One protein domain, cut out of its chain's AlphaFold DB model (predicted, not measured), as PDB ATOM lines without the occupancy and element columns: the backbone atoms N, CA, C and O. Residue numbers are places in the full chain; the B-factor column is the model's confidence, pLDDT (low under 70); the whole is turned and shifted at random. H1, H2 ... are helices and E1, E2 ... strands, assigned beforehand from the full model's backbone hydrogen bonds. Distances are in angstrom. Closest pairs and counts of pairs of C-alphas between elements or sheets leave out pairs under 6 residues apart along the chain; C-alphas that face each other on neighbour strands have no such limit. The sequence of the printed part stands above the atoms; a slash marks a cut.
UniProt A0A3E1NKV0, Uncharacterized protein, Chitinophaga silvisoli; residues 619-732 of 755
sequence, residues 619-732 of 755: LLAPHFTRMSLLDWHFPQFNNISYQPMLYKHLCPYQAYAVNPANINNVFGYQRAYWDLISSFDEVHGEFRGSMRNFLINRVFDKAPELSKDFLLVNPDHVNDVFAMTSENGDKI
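What this domain is: This is residues 619 to 732 of the 755 residues of an uncharacterized protein of Chitinophaga silvisoli (UniProt A0A3E1NKV0). With little regular structure, this is mostly loops: a two-strand antiparallel ribbon, E1 - E2, has the short helices H2, H3 and H4 clustered at one end, and long stretches with no named element, residues 626 to 642, 689 to 707 and 712 to 732, make up much of the rest. H6 and H7 lie away from that cluster. The printed part has 114 residues, with H1 E1 H2 H3 H4 E2 H5 H6 H7 in order; the class is mixed, named elements holding only 41 residues. It is loose, radius of gyration of the C-alphas 17.3 A, spans 57 by 29 by 27 A.

How they stand to each other: H1, residues 622 to 625, is close but not clearly touching H2, residues 647 to 650 (closest C-alphas 622 and 649, 5.9 A). E1, residues 643 to 646, and E2, residues 666 to 670, are antiparallel; N 645 and O 668 are 2.7 A apart, within hydrogen-bond range. H4, residues 660 to 664, touches H2, closest C-alphas 648 and 663, 4.9 A, and H3, residues 652 to 658, closest 655 and 663, 5.3 A. H5, residues 674 to 677, is close but not clearly touching H1, closest C-alphas 675 and 622, 6.7 A. H6, residues 685 to 688, and H7, residues 708 to 711, are apart. Every O i to N i+4 pair is within range in H3; H4 has 0 of 1, and 1 of 2 O i to N i+3; the other helices are too short.

Where its parts are: H1 begins at C-alpha 622 (-25.377, -19.526, 32.736); H7 ends at C-alpha 711 (-22.673, -0.686, 43.064). E2 is 10.8 A long, H3 10.3 A.

The domain as a whole: The farthest C-alphas, 636 and 726, are 58.0 A apart. The printed part has no cut; links H1 to E1 and H6 to H7 are long. Confidence is under 70 at residues 717 and 723 to 729.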
ATOM      1  N   LEU A 619     -18.068 -12.074  32.146       88.94
ATOM      2  CA  LEU A 619     -19.271 -12.871  32.385       88.94
ATOM      3  C   LEU A 619     -19.206 -14.205  31.647       88.94
ATOM      4  O   LEU A 619     -18.800 -14.283  30.484       88.94
ATOM      5  N   LEU A 620     -19.693 -15.243  32.319       90.69
ATOM      6  CA  LEU A 620     -19.994 -16.528  31.710       90.69
ATOM      7  C   LEU A 620     -21.500 -16.743  31.771       90.69
ATOM      8  O   LEU A 620     -22.072 -16.948  32.842       90.69
ATOM      9  N   ALA A 621     -22.138 -16.719  30.606       88.44
ATOM     10  CA  ALA A 621     -23.574 -16.904  30.516       88.44
ATOM     11  C   ALA A 621     -23.993 -18.264  31.129       88.44
ATOM     12  O   ALA A 621     -23.399 -19.298  30.796       88.44
ATOM     13  N   PRO A 622     -25.027 -18.310  31.998       87.62
ATOM     14  CA  PRO A 622     -25.377 -19.526  32.736       87.62
ATOM     15  C   PRO A 622     -25.700 -20.749  31.875       87.62
ATOM     16  O   PRO A 622     -25.485 -21.878  32.326       87.62
ATOM     17  N   HIS A 623     -26.135 -20.550  30.626       88.00
ATOM     18  CA  HIS A 623     -26.427 -21.631  29.682       88.00
ATOM     19  C   HIS A 623     -25.224 -22.551  29.408       88.00
ATOM     20  O   HIS A 623     -25.433 -23.734  29.157       88.00
ATOM     21  N   PHE A 624     -23.982 -22.061  29.533       89.56
ATOM     22  CA  PHE A 624     -22.769 -22.883  29.400       89.56
ATOM     23  C   PHE A 624     -22.541 -23.848  30.570       89.56
ATOM     24  O   PHE A 624     -21.703 -24.738  30.482       89.56
ATOM     25  N   THR A 625     -23.259 -23.666  31.680       89.00
ATOM     26  CA  THR A 625     -23.066 -24.436  32.918       89.00
ATOM     27  C   THR A 625     -24.258 -25.320  33.280       89.00
ATOM     28  O   THR A 625     -24.250 -25.914  34.356       89.00
ATOM     29  N   ARG A 626     -25.279 -25.400  32.414       89.00
ATOM     30  CA  ARG A 626     -26.458 -26.252  32.622       89.00
ATOM     31  C   ARG A 626     -26.098 -27.698  32.300       89.00
ATOM     32  O   ARG A 626     -25.897 -28.036  31.136       89.00
ATOM     33  N   MET A 627     -25.995 -28.527  33.331       88.62
ATOM     34  CA  MET A 627     -25.565 -29.927  33.211       88.62
ATOM     35  C   MET A 627     -26.588 -30.898  33.810       88.62
ATOM     36  O   MET A 627     -26.675 -32.041  33.367       88.62
ATOM     37  N   SER A 628     -27.357 -30.461  34.810       89.75
ATOM     38  CA  SER A 628     -28.371 -31.260  35.502       89.75
ATOM     39  C   SER A 628     -29.775 -30.861  35.079       89.75
ATOM     40  O   SER A 628     -30.007 -29.698  34.771       89.75
ATOM     41  N   LEU A 629     -30.730 -31.804  35.118       88.25
ATOM     42  CA  LEU A 629     -32.127 -31.578  34.725       88.25
ATOM     43  C   LEU A 629     -32.681 -30.277  35.330       88.25
ATOM     44  O   LEU A 629     -33.281 -29.481  34.621       88.25
ATOM     45  N   LEU A 630     -32.413 -30.027  36.614       86.56
ATOM     46  CA  LEU A 630     -32.920 -28.865  37.354       86.56
ATOM     47  C   LEU A 630     -32.265 -27.521  36.982       86.56
ATOM     48  O   LEU A 630     -32.742 -26.484  37.433       86.56
ATOM     49  N   ASP A 631     -31.211 -27.518  36.162       86.50
ATOM     50  CA  ASP A 631     -30.610 -26.289  35.628       86.50
ATOM     51  C   ASP A 631     -31.423 -25.714  34.451       86.50
ATOM     52  O   ASP A 631     -31.223 -24.563  34.046       86.50
ATOM     53  N   TRP A 632     -32.327 -26.510  33.869       89.06
ATOM     54  CA  TRP A 632     -33.233 -26.078  32.807       89.06
ATOM     55  C   TRP A 632     -34.547 -25.528  33.365       89.06
ATOM     56  O   TRP A 632     -34.998 -25.872  34.457       89.06
ATOM     57  N   HIS A 633     -35.179 -24.649  32.585       90.62
ATOM     58  CA  HIS A 633     -36.454 -24.047  32.957       90.62
ATOM     59  C   HIS A 633     -37.599 -25.055  32.891       90.62
ATOM     60  O   HIS A 633     -37.860 -25.644  31.841       90.62
ATOM     61  N   PHE A 634     -38.327 -25.170  34.002       91.38
ATOM     62  CA  PHE A 634     -39.609 -25.862  34.059       91.38
ATOM     63  C   PHE A 634     -40.695 -24.946  34.627       91.38
ATOM     64  O   PHE A 634     -40.518 -24.394  35.719       91.38
ATOM     65  N   PRO A 635     -41.860 -24.833  33.960       91.31
ATOM     66  CA  PRO A 635     -42.974 -24.019  34.441       91.31
ATOM     67  C   PRO A 635     -43.451 -24.368  35.859       91.31
ATOM     68  O   PRO A 635     -43.934 -23.494  36.578       91.31
ATOM     69  N   GLN A 636     -43.288 -25.626  36.282       89.69
ATOM     70  CA  GLN A 636     -43.650 -26.116  37.615       89.69
ATOM     71  C   GLN A 636     -42.866 -25.413  38.736       89.69
ATOM     72  O   GLN A 636     -43.371 -25.289  39.848       89.69
ATOM     73  N   PHE A 637     -41.670 -24.894  38.443       86.44
ATOM     74  CA  PHE A 637     -40.801 -24.207  39.400       86.44
ATOM     75  C   PHE A 637     -40.821 -22.676  39.250       86.44
ATOM     76  O   PHE A 637     -39.934 -21.997  39.754       86.44
ATOM     77  N   ASN A 638     -41.812 -22.089  38.571       85.56
ATOM     78  CA  ASN A 638     -41.846 -20.635  38.354       85.56
ATOM     79  C   ASN A 638     -42.002 -19.804  39.644       85.56
ATOM     80  O   ASN A 638     -41.579 -18.650  39.675       85.56
ATOM     81  N   ASN A 639     -42.611 -20.370  40.690       83.12
ATOM     82  CA  ASN A 639     -42.932 -19.673  41.944       83.12
ATOM     83  C   ASN A 639     -42.021 -20.087  43.110       83.12
ATOM     84  O   ASN A 639     -42.436 -20.037  44.264       83.12
ATOM     85  N   ILE A 640     -40.801 -20.536  42.812       83.88
ATOM     86  CA  ILE A 640     -39.802 -20.815  43.847       83.88
ATOM     87  C   ILE A 640     -39.177 -19.517  44.371       83.88
ATOM     88  O   ILE A 640     -39.274 -18.452  43.750       83.88
ATOM     89  N   SER A 641     -38.531 -19.617  45.530       82.31
ATOM     90  CA  SER A 641     -37.814 -18.513  46.161       82.31
ATOM     91  C   SER A 641     -36.598 -18.058  45.339       82.31
ATOM     92  O   SER A 641     -36.247 -18.628  44.301       82.31
ATOM     93  N   TYR A 642     -35.958 -16.983  45.798       87.62
ATOM     94  CA  TYR A 642     -34.739 -16.459  45.189       87.62
ATOM     95  C   TYR A 642     -33.633 -17.523  45.139       87.62
ATOM     96  O   TYR A 642     -33.340 -18.185  46.135       87.62
ATOM     97  N   GLN A 643     -32.996 -17.654  43.979       88.00
ATOM     98  CA  GLN A 643     -31.899 -18.583  43.744       88.00
ATOM     99  C   GLN A 643     -30.543 -17.888  43.917       88.00
ATOM    100  O   GLN A 643     -30.423 -16.695  43.619       88.00
ATOM    101  N   PRO A 644     -29.512 -18.616  44.380       90.12
ATOM    102  CA  PRO A 644     -28.166 -18.077  44.475       90.12
ATOM    103  C   PRO A 644     -27.569 -17.845  43.080       90.12
ATOM    104  O   PRO A 644     -27.540 -18.738  42.235       90.12
ATOM    105  N   MET A 645     -27.041 -16.648  42.863       90.31
ATOM    106  CA  MET A 645     -26.126 -16.319  41.778       90.31
ATOM    107  C   MET A 645     -24.716 -16.694  42.221       90.31
ATOM    108  O   MET A 645     -24.247 -16.242  43.267       90.31
ATOM    109  N   LEU A 646     -24.044 -17.533  41.441       91.25
ATOM    110  CA  LEU A 646     -22.727 -18.066  41.780       91.25
ATOM    111  C   LEU A 646     -21.620 -17.288  41.061       91.25
ATOM    112  O   LEU A 646     -21.811 -16.826  39.935       91.25
ATOM    113  N   TYR A 647     -20.429 -17.218  41.661       92.00
ATOM    114  CA  TYR A 647     -19.269 -16.558  41.041       92.00
ATOM    115  C   TYR A 647     -18.873 -17.145  39.685       92.00
ATOM    116  O   TYR A 647     -18.334 -16.427  38.842       92.00
ATOM    117  N   LYS A 648     -19.202 -18.419  39.436       90.38
ATOM    118  CA  LYS A 648     -19.005 -19.086  38.141       90.38
ATOM    119  C   LYS A 648     -19.640 -18.350  36.955       90.38
ATOM    120  O   LYS A 648     -19.160 -18.512  35.840       90.38
ATOM    121  N   HIS A 649     -20.699 -17.565  37.180       89.50
ATOM    122  CA  HIS A 649     -21.391 -16.799  36.133       89.50
ATOM    123  C   HIS A 649     -20.886 -15.359  36.003       89.50
ATOM    124  O   HIS A 649     -21.003 -14.766  34.932       89.50
ATOM    125  N   LEU A 650     -20.288 -14.811  37.066       89.12
ATOM    126  CA  LEU A 650     -19.810 -13.428  37.106       89.12
ATOM    127  C   LEU A 650     -18.341 -13.289  36.674       89.12
ATOM    128  O   LEU A 650     -18.024 -12.477  35.811       89.12
ATOM    129  N   CYS A 651     -17.439 -14.052  37.301       90.56
ATOM    130  CA  CYS A 651     -15.989 -13.945  37.098       90.56
ATOM    131  C   CYS A 651     -15.277 -15.290  37.377       90.56
ATOM    132  O   CYS A 651     -14.520 -15.424  38.344       90.56
ATOM    133  N   PRO A 652     -15.508 -16.327  36.548       91.06
ATOM    134  CA  PRO A 652     -15.031 -17.685  36.823       91.06
ATOM    135  C   PRO A 652     -13.506 -17.777  36.964       91.06
ATOM    136  O   PRO A 652     -13.022 -18.468  37.858       91.06
ATOM    137  N   TYR A 653     -12.746 -17.062  36.127       90.06
ATOM    138  CA  TYR A 653     -11.279 -17.078  36.174       90.06
ATOM    139  C   TYR A 653     -10.732 -16.440  37.454       90.06
ATOM    140  O   TYR A 653      -9.860 -17.012  38.103       90.06
ATOM    141  N   GLN A 654     -11.267 -15.281  37.841       89.38
ATOM    142  CA  GLN A 654     -10.851 -14.540  39.033       89.38
ATOM    143  C   GLN A 654     -11.193 -15.319  40.303       89.38
ATOM    144  O   GLN A 654     -10.362 -15.440  41.200       89.38
ATOM    145  N   ALA A 655     -12.399 -15.891  40.366       87.56
ATOM    146  CA  ALA A 655     -12.818 -16.721  41.488       87.56
ATOM    147  C   ALA A 655     -11.938 -17.974  41.625       87.56
ATOM    148  O   ALA A 655     -11.488 -18.276  42.729       87.56
ATOM    149  N   TYR A 656     -11.633 -18.654  40.511       89.88
ATOM    150  CA  TYR A 656     -10.763 -19.835  40.501       89.88
ATOM    151  C   TYR A 656      -9.332 -19.525  40.941       89.88
ATOM    152  O   TYR A 656      -8.753 -20.287  41.713       89.88
ATOM    153  N   ALA A 657      -8.771 -18.409  40.460       88.69
ATOM    154  CA  ALA A 657      -7.398 -18.004  40.749       88.69
ATOM    155  C   ALA A 657      -7.163 -17.734  42.242       88.69
ATOM    156  O   ALA A 657      -6.083 -18.021  42.749       88.69
ATOM    157  N   VAL A 658      -8.172 -17.210  42.950       85.56
ATOM    158  CA  VAL A 658      -8.103 -17.015  44.407       85.56
ATOM    159  C   VAL A 658      -8.217 -18.352  45.137       85.56
ATOM    160  O   VAL A 658      -7.394 -18.662  45.996       85.56
ATOM    161  N   ASN A 659      -9.248 -19.138  44.823       84.50
ATOM    162  CA  ASN A 659      -9.437 -20.477  45.367       84.50
ATOM    163  C   ASN A 659     -10.409 -21.260  44.465       84.50
ATOM    164  O   ASN A 659     -11.538 -20.804  44.277       84.50
ATOM    165  N   PRO A 660     -10.054 -22.463  43.978       87.00
ATOM    166  CA  PRO A 660     -10.951 -23.295  43.177       87.00
ATOM    167  C   PRO A 660     -12.338 -23.535  43.792       87.00
ATOM    168  O   PRO A 660     -13.320 -23.652  43.060       87.00
ATOM    169  N   ALA A 661     -12.445 -23.568  45.124       85.12
ATOM    170  CA  ALA A 661     -13.722 -23.722  45.818       85.12
ATOM    171  C   ALA A 661     -14.641 -22.491  45.678       85.12
ATOM    172  O   ALA A 661     -15.864 -22.639  45.681       85.12
ATOM    173  N   ASN A 662     -14.081 -21.289  45.485       84.75
ATOM    174  CA  ASN A 662     -14.840 -20.035  45.455       84.75
ATOM    175  C   ASN A 662     -15.746 -19.890  44.228       84.75
ATOM    176  O   ASN A 662     -16.685 -19.099  44.265       84.75
ATOM    177  N   ILE A 663     -15.518 -20.662  43.160       86.94
ATOM    178  CA  ILE A 663     -16.382 -20.677  41.966       86.94
ATOM    179  C   ILE A 663     -17.852 -20.919  42.341       86.94
ATOM    180  O   ILE A 663     -18.755 -20.306  41.767       86.94
ATOM    181  N   ASN A 664     -18.083 -21.822  43.297       88.75
ATOM    182  CA  ASN A 664     -19.417 -22.221  43.738       88.75
ATOM    183  C   ASN A 664     -19.921 -21.396  44.928       88.75
ATOM    184  O   ASN A 664     -20.996 -21.687  45.448       88.75
ATOM    185  N   ASN A 665     -19.178 -20.372  45.356       91.12
ATOM    186  CA  ASN A 665     -19.672 -19.458  46.373       91.12
ATOM    187  C   ASN A 665     -20.761 -18.556  45.785       91.12
ATOM    188  O   ASN A 665     -20.789 -18.248  44.588       91.12
ATOM    189  N   VAL A 666     -21.661 -18.132  46.664       91.00
ATOM    190  CA  VAL A 666     -22.774 -17.249  46.328       91.00
ATOM    191  C   VAL A 666     -22.272 -15.807  46.286       91.00
ATOM    192  O   VAL A 666     -21.671 -15.330  47.244       91.00
ATOM    193  N   PHE A 667     -22.532 -15.122  45.175       90.75
ATOM    194  CA  PHE A 667     -22.336 -13.679  45.031       90.75
ATOM    195  C   PHE A 667     -23.536 -12.902  45.594       90.75
ATOM    196  O   PHE A 667     -23.377 -11.936  46.334       90.75
ATOM    197  N   GLY A 668     -24.747 -13.351  45.266       91.19
ATOM    198  CA  GLY A 668     -26.004 -12.755  45.710       91.19
ATOM    199  C   GLY A 668     -27.186 -13.635  45.324       91.19
ATOM    200  O   GLY A 668     -27.003 -14.730  44.805       91.19
ATOM    201  N   TYR A 669     -28.402 -13.172  45.565       91.06
ATOM    202  CA  TYR A 669     -29.637 -13.902  45.298       91.06
ATOM    203  C   TYR A 669     -30.514 -13.131  44.317       91.06
ATOM    204  O   TYR A 669     -30.712 -11.924  44.463       91.06
ATOM    205  N   GLN A 670     -31.075 -13.831  43.334       90.44
ATOM    206  CA  GLN A 670     -31.948 -13.245  42.318       90.44
ATOM    207  C   GLN A 670     -33.133 -14.172  42.019       90.44
ATOM    208  O   GLN A 670     -33.138 -15.347  42.386       90.44
ATOM    209  N   ARG A 671     -34.190 -13.624  41.415       87.44
ATOM    210  CA  ARG A 671     -35.349 -14.394  40.957       87.44
ATOM    211  C   ARG A 671     -34.892 -15.608  40.134       87.44
ATOM    212  O   ARG A 671     -33.968 -15.502  39.332       87.44
ATOM    213  N   ALA A 672     -35.570 -16.741  40.309       86.31
ATOM    214  CA  ALA A 672     -35.316 -17.934  39.510       86.31
ATOM    215  C   ALA A 672     -35.384 -17.635  38.003       86.31
ATOM    216  O   ALA A 672     -36.261 -16.888  37.550       86.31
ATOM    217  N   TYR A 673     -34.468 -18.242  37.246       87.44
ATOM    218  CA  TYR A 673     -34.358 -18.085  35.789       87.44
ATOM    219  C   TYR A 673     -34.125 -16.637  35.324       87.44
ATOM    220  O   TYR A 673     -34.598 -16.233  34.258       87.44
ATOM    221  N   TRP A 674     -33.423 -15.832  36.130       87.94
ATOM    222  CA  TRP A 674     -33.068 -14.448  35.793       87.94
ATOM    223  C   TRP A 674     -32.318 -14.334  34.461       87.94
ATOM    224  O   TRP A 674     -32.499 -13.362  33.735       87.94
ATOM    225  N   ASP A 675     -31.539 -15.348  34.109       87.38
ATOM    226  CA  ASP A 675     -30.731 -15.445  32.897       87.38
ATOM    227  C   ASP A 675     -31.551 -15.633  31.610       87.38
ATOM    228  O   ASP A 675     -31.052 -15.376  30.520       87.38
ATOM    229  N   LEU A 676     -32.809 -16.073  31.717       89.19
ATOM    230  CA  LEU A 676     -33.727 -16.210  30.579       89.19
ATOM    231  C   LEU A 676     -34.604 -14.972  30.354       89.19
ATOM    232  O   LEU A 676     -35.264 -14.870  29.321       89.19
ATOM    233  N   ILE A 677     -34.653 -14.061  31.327       89.06
ATOM    234  CA  ILE A 677     -35.517 -12.868  31.308       89.06
ATOM    235  C   ILE A 677     -34.728 -11.556  31.327       89.06
ATOM    236  O   ILE A 677     -35.331 -10.486  31.294       89.06
ATOM    237  N   SER A 678     -33.399 -11.632  31.405       88.00
ATOM    238  CA  SER A 678     -32.494 -10.487  31.357       88.00
ATOM    239  C   SER A 678     -31.326 -10.771  30.418       88.00
ATOM    240  O   SER A 678     -30.927 -11.918  30.232       88.00
ATOM    241  N   SER A 679     -30.799  -9.712  29.814       86.88
ATOM    242  CA  SER A 679     -29.621  -9.733  28.948       86.88
ATOM    243  C   SER A 679     -28.607  -8.713  29.451       86.88
ATOM    244  O   SER A 679     -28.994  -7.710  30.050       86.88
ATOM    245  N   PHE A 680     -27.328  -8.962  29.187       86.31
ATOM    246  CA  PHE A 680     -26.230  -8.073  29.561       86.31
ATOM    247  C   PHE A 680     -25.502  -7.596  28.316       86.31
ATOM    248  O   PHE A 680     -25.442  -8.313  27.314       86.31
ATOM    249  N   ASP A 681     -24.888  -6.424  28.420       87.12
ATOM    250  CA  ASP A 681     -23.949  -5.950  27.418       87.12
ATOM    251  C   ASP A 681     -22.632  -6.726  27.554       87.12
ATOM    252  O   ASP A 681     -21.898  -6.602  28.543       87.12
ATOM    253  N   GLU A 682     -22.345  -7.558  26.557       83.81
ATOM    254  CA  GLU A 682     -21.162  -8.415  26.516       83.81
ATOM    255  C   GLU A 682     -20.041  -7.806  25.667       83.81
ATOM    256  O   GLU A 682     -20.270  -7.197  24.622       83.81
ATOM    257  N   VAL A 683     -18.795  -8.039  26.086       88.75
ATOM    258  CA  VAL A 683     -17.593  -7.632  25.344       88.75
ATOM    259  C   VAL A 683     -16.879  -8.868  24.801       88.75
ATOM    260  O   VAL A 683     -16.663  -9.818  25.552       88.75
ATOM    261  N   HIS A 684     -16.466  -8.862  23.528       88.50
ATOM    262  CA  HIS A 684     -15.825  -9.999  22.840       88.50
ATOM    263  C   HIS A 684     -14.597  -9.571  22.014       88.50
ATOM    264  O   HIS A 684     -14.445  -8.401  21.670       88.50
ATOM    265  N   GLY A 685     -13.726 -10.529  21.678       89.81
ATOM    266  CA  GLY A 685     -12.526 -10.298  20.860       89.81
ATOM    267  C   GLY A 685     -11.455  -9.451  21.556       89.81
ATOM    268  O   GLY A 685     -11.339  -9.457  22.783       89.81
ATOM    269  N   GLU A 686     -10.687  -8.693  20.769       89.25
ATOM    270  CA  GLU A 686      -9.607  -7.827  21.271       89.25
ATOM    271  C   GLU A 686     -10.096  -6.696  22.189       89.25
ATOM    272  O   GLU A 686      -9.301  -6.141  22.945       89.25
ATOM    273  N   PHE A 687     -11.401  -6.398  22.223       87.12
ATOM    274  CA  PHE A 687     -11.975  -5.482  23.216       87.12
ATOM    275  C   PHE A 687     -11.849  -5.990  24.663       87.12
ATOM    276  O   PHE A 687     -11.974  -5.203  25.600       87.12
ATOM    277  N   ARG A 688     -11.569  -7.286  24.878       85.69
ATOM    278  CA  ARG A 688     -11.199  -7.819  26.203       85.69
ATOM    279  C   ARG A 688      -9.729  -7.581  26.565       85.69
ATOM    280  O   ARG A 688      -9.388  -7.656  27.739       85.69
ATOM    281  N   GLY A 689      -8.876  -7.343  25.570       83.62
ATOM    282  CA  GLY A 689      -7.425  -7.253  25.707       83.62
ATOM    283  C   GLY A 689      -6.892  -5.929  25.172       83.62
ATOM    284  O   GLY A 689      -7.101  -4.879  25.778       83.62
ATOM    285  N   SER A 690      -6.195  -5.983  24.035       83.69
ATOM    286  CA  SER A 690      -5.432  -4.852  23.491       83.69
ATOM    287  C   SER A 690      -6.286  -3.630  23.116       83.69
ATOM    288  O   SER A 690      -5.809  -2.501  23.202       83.69
ATOM    289  N   MET A 691      -7.559  -3.827  22.756       84.25
ATOM    290  CA  MET A 691      -8.484  -2.765  22.341       84.25
ATOM    291  C   MET A 691      -9.474  -2.356  23.443       84.25
ATOM    292  O   MET A 691     -10.500  -1.743  23.155       84.25
ATOM    293  N   ARG A 692      -9.198  -2.660  24.715       81.69
ATOM    294  CA  ARG A 692     -10.120  -2.360  25.827       81.69
ATOM    295  C   ARG A 692     -10.560  -0.891  25.893       81.69
ATOM    296  O   ARG A 692     -11.714  -0.622  26.201       81.69
ATOM    297  N   ASN A 693      -9.686   0.054  25.548       83.44
ATOM    298  CA  ASN A 693      -9.954   1.496  25.668       83.44
ATOM    299  C   ASN A 693     -11.020   2.047  24.699       83.44
ATOM    300  O   ASN A 693     -11.361   3.222  24.775       83.44
ATOM    301  N   PHE A 694     -11.573   1.219  23.810       85.00
ATOM    302  CA  PHE A 694     -12.741   1.578  22.996       85.00
ATOM    303  C   PHE A 694     -14.065   1.492  23.765       85.00
ATOM    304  O   PHE A 694     -15.078   2.029  23.318       85.00
ATOM    305  N   LEU A 695     -14.079   0.808  24.906       86.31
ATOM    306  CA  LEU A 695     -15.261   0.616  25.733       86.31
ATOM    307  C   LEU A 695     -14.948   1.083  27.141       86.31
ATOM    308  O   LEU A 695     -13.916   0.720  27.690       86.31
ATOM    309  N   ILE A 696     -15.864   1.817  27.756       85.31
ATOM    310  CA  ILE A 696     -15.858   1.947  29.209       85.31
ATOM    311  C   ILE A 696     -16.453   0.663  29.758       85.31
ATOM    312  O   ILE A 696     -17.626   0.409  29.478       85.31
ATOM    313  N   ASN A 697     -15.643  -0.162  30.438       80.31
ATOM    314  CA  ASN A 697     -16.107  -1.452  30.931       80.31
ATOM    315  C   ASN A 697     -15.745  -1.859  32.350       80.31
ATOM    316  O   ASN A 697     -14.680  -1.531  32.875       80.31
ATOM    317  N   ARG A 698     -16.663  -2.624  32.958       80.88
ATOM    318  CA  ARG A 698     -16.484  -3.199  34.289       80.88
ATOM    319  C   ARG A 698     -15.607  -4.441  34.173       80.88
ATOM    320  O   ARG A 698     -15.969  -5.421  33.516       80.88
ATOM    321  N   VAL A 699     -14.436  -4.382  34.794       80.94
ATOM    322  CA  VAL A 699     -13.465  -5.480  34.830       80.94
ATOM    323  C   VAL A 699     -13.075  -5.724  36.274       80.94
ATOM    324  O   VAL A 699     -12.897  -4.780  37.040       80.94
ATOM    325  N   PHE A 700     -12.964  -6.994  36.639       83.88
ATOM    326  CA  PHE A 700     -12.623  -7.415  37.983       83.88
ATOM    327  C   PHE A 700     -11.219  -8.016  37.996       83.88
ATOM    328  O   PHE A 700     -10.931  -8.963  37.259       83.88
ATOM    329  N   ASP A 701     -10.357  -7.483  38.861       83.25
ATOM    330  CA  ASP A 701      -9.035  -8.061  39.135       83.25
ATOM    331  C   ASP A 701      -9.126  -9.198  40.165       83.25
ATOM    332  O   ASP A 701      -8.378 -10.172  40.117       83.25
ATOM    333  N   LYS A 702     -10.097  -9.097  41.079       84.88
ATOM    334  CA  LYS A 702     -10.443 -10.093  42.101       84.88
ATOM    335  C   LYS A 702     -11.950 -10.338  42.095       84.88
ATOM    336  O   LYS A 702     -12.699  -9.481  41.634       84.88
ATOM    337  N   ALA A 703     -12.396 -11.474  42.634       85.88
ATOM    338  CA  ALA A 703     -13.824 -11.748  42.790       85.88
ATOM    339  C   ALA A 703     -14.496 -10.613  43.602       85.88
ATOM    340  O   ALA A 703     -14.068 -10.364  44.734       85.88
ATOM    341  N   PRO A 704     -15.473  -9.882  43.031       87.25
ATOM    342  CA  PRO A 704     -16.086  -8.738  43.694       87.25
ATOM    343  C   PRO A 704     -17.168  -9.195  44.670       87.25
ATOM    344  O   PRO A 704     -17.936 -10.095  44.365       87.25
ATOM    345  N   GLU A 705     -17.296  -8.532  45.809       87.75
ATOM    346  CA  GLU A 705     -18.411  -8.767  46.731       87.75
ATOM    347  C   GLU A 705     -19.568  -7.805  46.432       87.75
ATOM    348  O   GLU A 705     -19.357  -6.721  45.882       87.75
ATOM    349  N   LEU A 706     -20.795  -8.175  46.816       86.75
ATOM    350  CA  LEU A 706     -21.972  -7.304  46.717       86.75
ATOM    351  C   LEU A 706     -21.910  -6.197  47.787       86.75
ATOM    352  O   LEU A 706     -22.599  -6.238  48.810       86.75
ATOM    353  N   SER A 707     -21.036  -5.221  47.547       86.06
ATOM    354  CA  SER A 707     -20.734  -4.095  48.428       86.06
ATOM    355  C   SER A 707     -20.943  -2.750  47.721       86.06
ATOM    356  O   SER A 707     -21.250  -2.686  46.527       86.06
ATOM    357  N   LYS A 708     -20.748  -1.647  48.457       85.44
ATOM    358  CA  LYS A 708     -20.800  -0.275  47.923       85.44
ATOM    359  C   LYS A 708     -19.920  -0.104  46.675       85.44
ATOM    360  O   LYS A 708     -20.369   0.499  45.706       85.44
ATOM    361  N   ASP A 709     -18.717  -0.672  46.670       85.62
ATOM    362  CA  ASP A 709     -17.751  -0.499  45.576       85.62
ATOM    363  C   ASP A 709     -18.183  -1.198  44.284       85.62
ATOM    364  O   ASP A 709     -17.844  -0.751  43.189       85.62
ATOM    365  N   PHE A 710     -18.964  -2.277  44.395       87.38
ATOM    366  CA  PHE A 710     -19.560  -2.930  43.236       87.38
ATOM    367  C   PHE A 710     -20.745  -2.134  42.677       87.38
ATOM    368  O   PHE A 710     -21.037  -2.208  41.489       87.38
ATOM    369  N   LEU A 711     -21.462  -1.380  43.504       88.50
ATOM    370  CA  LEU A 711     -22.673  -0.686  43.064       88.50
ATOM    371  C   LEU A 711     -22.374   0.684  42.470       88.50
ATOM    372  O   LEU A 711     -23.076   1.108  41.557       88.50
ATOM    373  N   LEU A 712     -21.339   1.363  42.962       90.31
ATOM    374  CA  LEU A 712     -21.011   2.728  42.567       90.31
ATOM    375  C   LEU A 712     -20.125   2.799  41.323       90.31
ATOM    376  O   LEU A 712     -19.222   1.988  41.106       90.31
ATOM    377  N   VAL A 713     -20.357   3.836  40.522       87.12
ATOM    378  CA  VAL A 713     -19.495   4.210  39.398       87.12
ATOM    379  C   VAL A 713     -18.348   5.048  39.956       87.12
ATOM    380  O   VAL A 713     -18.437   6.273  40.018       87.12
ATOM    381  N   ASN A 714     -17.286   4.382  40.412       81.06
ATOM    382  CA  ASN A 714     -16.055   5.061  40.804       81.06
ATOM    383  C   ASN A 714     -15.187   5.311  39.553       81.06
ATOM    384  O   ASN A 714     -14.849   4.329  38.881       81.06
ATOM    385  N   PRO A 715     -14.808   6.563  39.229       72.75
ATOM    386  CA  PRO A 715     -13.908   6.853  38.113       72.75
ATOM    387  C   PRO A 715     -12.579   6.091  38.196       72.75
ATOM    388  O   PRO A 715     -12.082   5.677  37.154       72.75
ATOM    389  N   ASP A 716     -12.057   5.815  39.395       71.12
ATOM    390  CA  ASP A 716     -10.781   5.099  39.567       71.12
ATOM    391  C   ASP A 716     -10.858   3.618  39.155       71.12
ATOM    392  O   ASP A 716      -9.844   2.985  38.872       71.12
ATOM    393  N   HIS A 717     -12.064   3.036  39.148       69.44
ATOM    394  CA  HIS A 717     -12.287   1.633  38.776       69.44
ATOM    395  C   HIS A 717     -12.595   1.470  37.281       69.44
ATOM    396  O   HIS A 717     -12.637   0.349  36.765       69.44
ATOM    397  N   VAL A 718     -12.865   2.577  36.589       70.81
ATOM    398  CA  VAL A 718     -13.134   2.601  35.155       70.81
ATOM    399  C   VAL A 718     -11.810   2.766  34.409       70.81
ATOM    400  O   VAL A 718     -10.866   3.369  34.906       70.81
ATOM    401  N   ASN A 719     -11.707   2.199  33.208       71.75
ATOM    402  CA  ASN A 719     -10.522   2.392  32.383       71.75
ATOM    403  C   ASN A 719     -10.363   3.860  31.964       71.75
ATOM    404  O   ASN A 719     -11.317   4.499  31.517       71.75
ATOM    405  N   ASP A 720      -9.134   4.371  32.054       70.50
ATOM    406  CA  ASP A 720      -8.827   5.717  31.580       70.50
ATOM    407  C   ASP A 720      -8.745   5.723  30.049       70.50
ATOM    408  O   ASP A 720      -7.778   5.278  29.428       70.50
ATOM    409  N   VAL A 721      -9.834   6.176  29.437       72.75
ATOM    410  CA  VAL A 721     -10.004   6.306  27.984       72.75
ATOM    411  C   VAL A 721      -9.580   7.689  27.472       72.75
ATOM    412  O   VAL A 721      -9.626   7.943  26.262       72.75
ATOM    413  N   PHE A 722      -9.166   8.595  28.363       73.56
ATOM    414  CA  PHE A 722      -8.826   9.975  28.028       73.56
ATOM    415  C   PHE A 722      -7.365  10.108  27.598       73.56
ATOM    416  O   PHE A 722      -6.470   9.464  28.136       73.56
ATOM    417  N   ALA A 723      -7.107  10.966  26.609       64.38
ATOM    418  CA  ALA A 723      -5.748  11.197  26.108       64.38
ATOM    419  C   ALA A 723      -4.869  11.981  27.099       64.38
ATOM    420  O   ALA A 723      -3.645  11.959  27.000       64.38
ATOM    421  N   MET A 724      -5.496  12.666  28.058       59.75
ATOM    422  CA  MET A 724      -4.834  13.448  29.093       59.75
ATOM    423  C   MET A 724      -4.950  12.724  30.440       59.75
ATOM    424  O   MET A 724      -5.957  12.836  31.149       59.75
ATOM    425  N   THR A 725      -3.906  11.961  30.764       55.47
ATOM    426  CA  THR A 725      -3.805  11.120  31.969       55.47
ATOM    427  C   THR A 725      -3.061  11.804  33.123       55.47
ATOM    428  O   THR A 725      -3.132  11.339  34.254       55.47
ATOM    429  N   SER A 726      -2.353  12.913  32.871       46.19
ATOM    430  CA  SER A 726      -1.448  13.541  33.852       46.19
ATOM    431  C   SER A 726      -2.134  14.414  34.906       46.19
ATOM    432  O   SER A 726      -1.483  14.822  35.863       46.19
ATOM    433  N   GLU A 727      -3.426  14.705  34.756       51.38
ATOM    434  CA  GLU A 727      -4.201  15.458  35.741       51.38
ATOM    435  C   GLU A 727      -5.360  14.589  36.249       51.38
ATOM    436  O   GLU A 727      -6.265  14.221  35.486       51.38
ATOM    437  N   ASN A 728      -5.323  14.269  37.551       50.28
ATOM    438  CA  ASN A 728      -6.432  13.718  38.343       50.28
ATOM    439  C   ASN A 728      -7.570  14.754  38.427       50.28
ATOM    440  O   ASN A 728      -7.846  15.320  39.483       50.28
ATOM    441  N   GLY A 729      -8.173  15.060  37.281       64.25
ATOM    442  CA  GLY A 729      -9.127  16.142  37.095       64.25
ATOM    443  C   GLY A 729     -10.433  15.681  36.461       64.25
ATOM    444  O   GLY A 729     -10.553  14.575  35.925       64.25
ATOM    445  N   ASP A 730     -11.416  16.568  36.535       77.38
ATOM    446  CA  ASP A 730     -12.731  16.421  35.927       77.38
ATOM    447  C   ASP A 730     -12.621  16.172  34.413       77.38
ATOM    448  O   ASP A 730     -11.922  16.883  33.691       77.38
ATOM    449  N   LYS A 731     -13.319  15.144  33.918       81.94
ATOM    450  CA  LYS A 731     -13.215  14.679  32.519       81.94
ATOM    451  C   LYS A 731     -14.339  15.196  31.619       81.94
ATOM    452  O   LYS A 731     -14.324  14.978  30.406       81.94
ATOM    453  N   ILE A 732     -15.325  15.857  32.214       87.44
ATOM    454  CA  ILE A 732     -16.499  16.415  31.551       87.44
ATOM    455  C   ILE A 732     -16.478  17.914  31.802       87.44
ATOM    456  O   ILE A 732     -16.310  18.337  32.939       87.44
TER     457      ILE A 732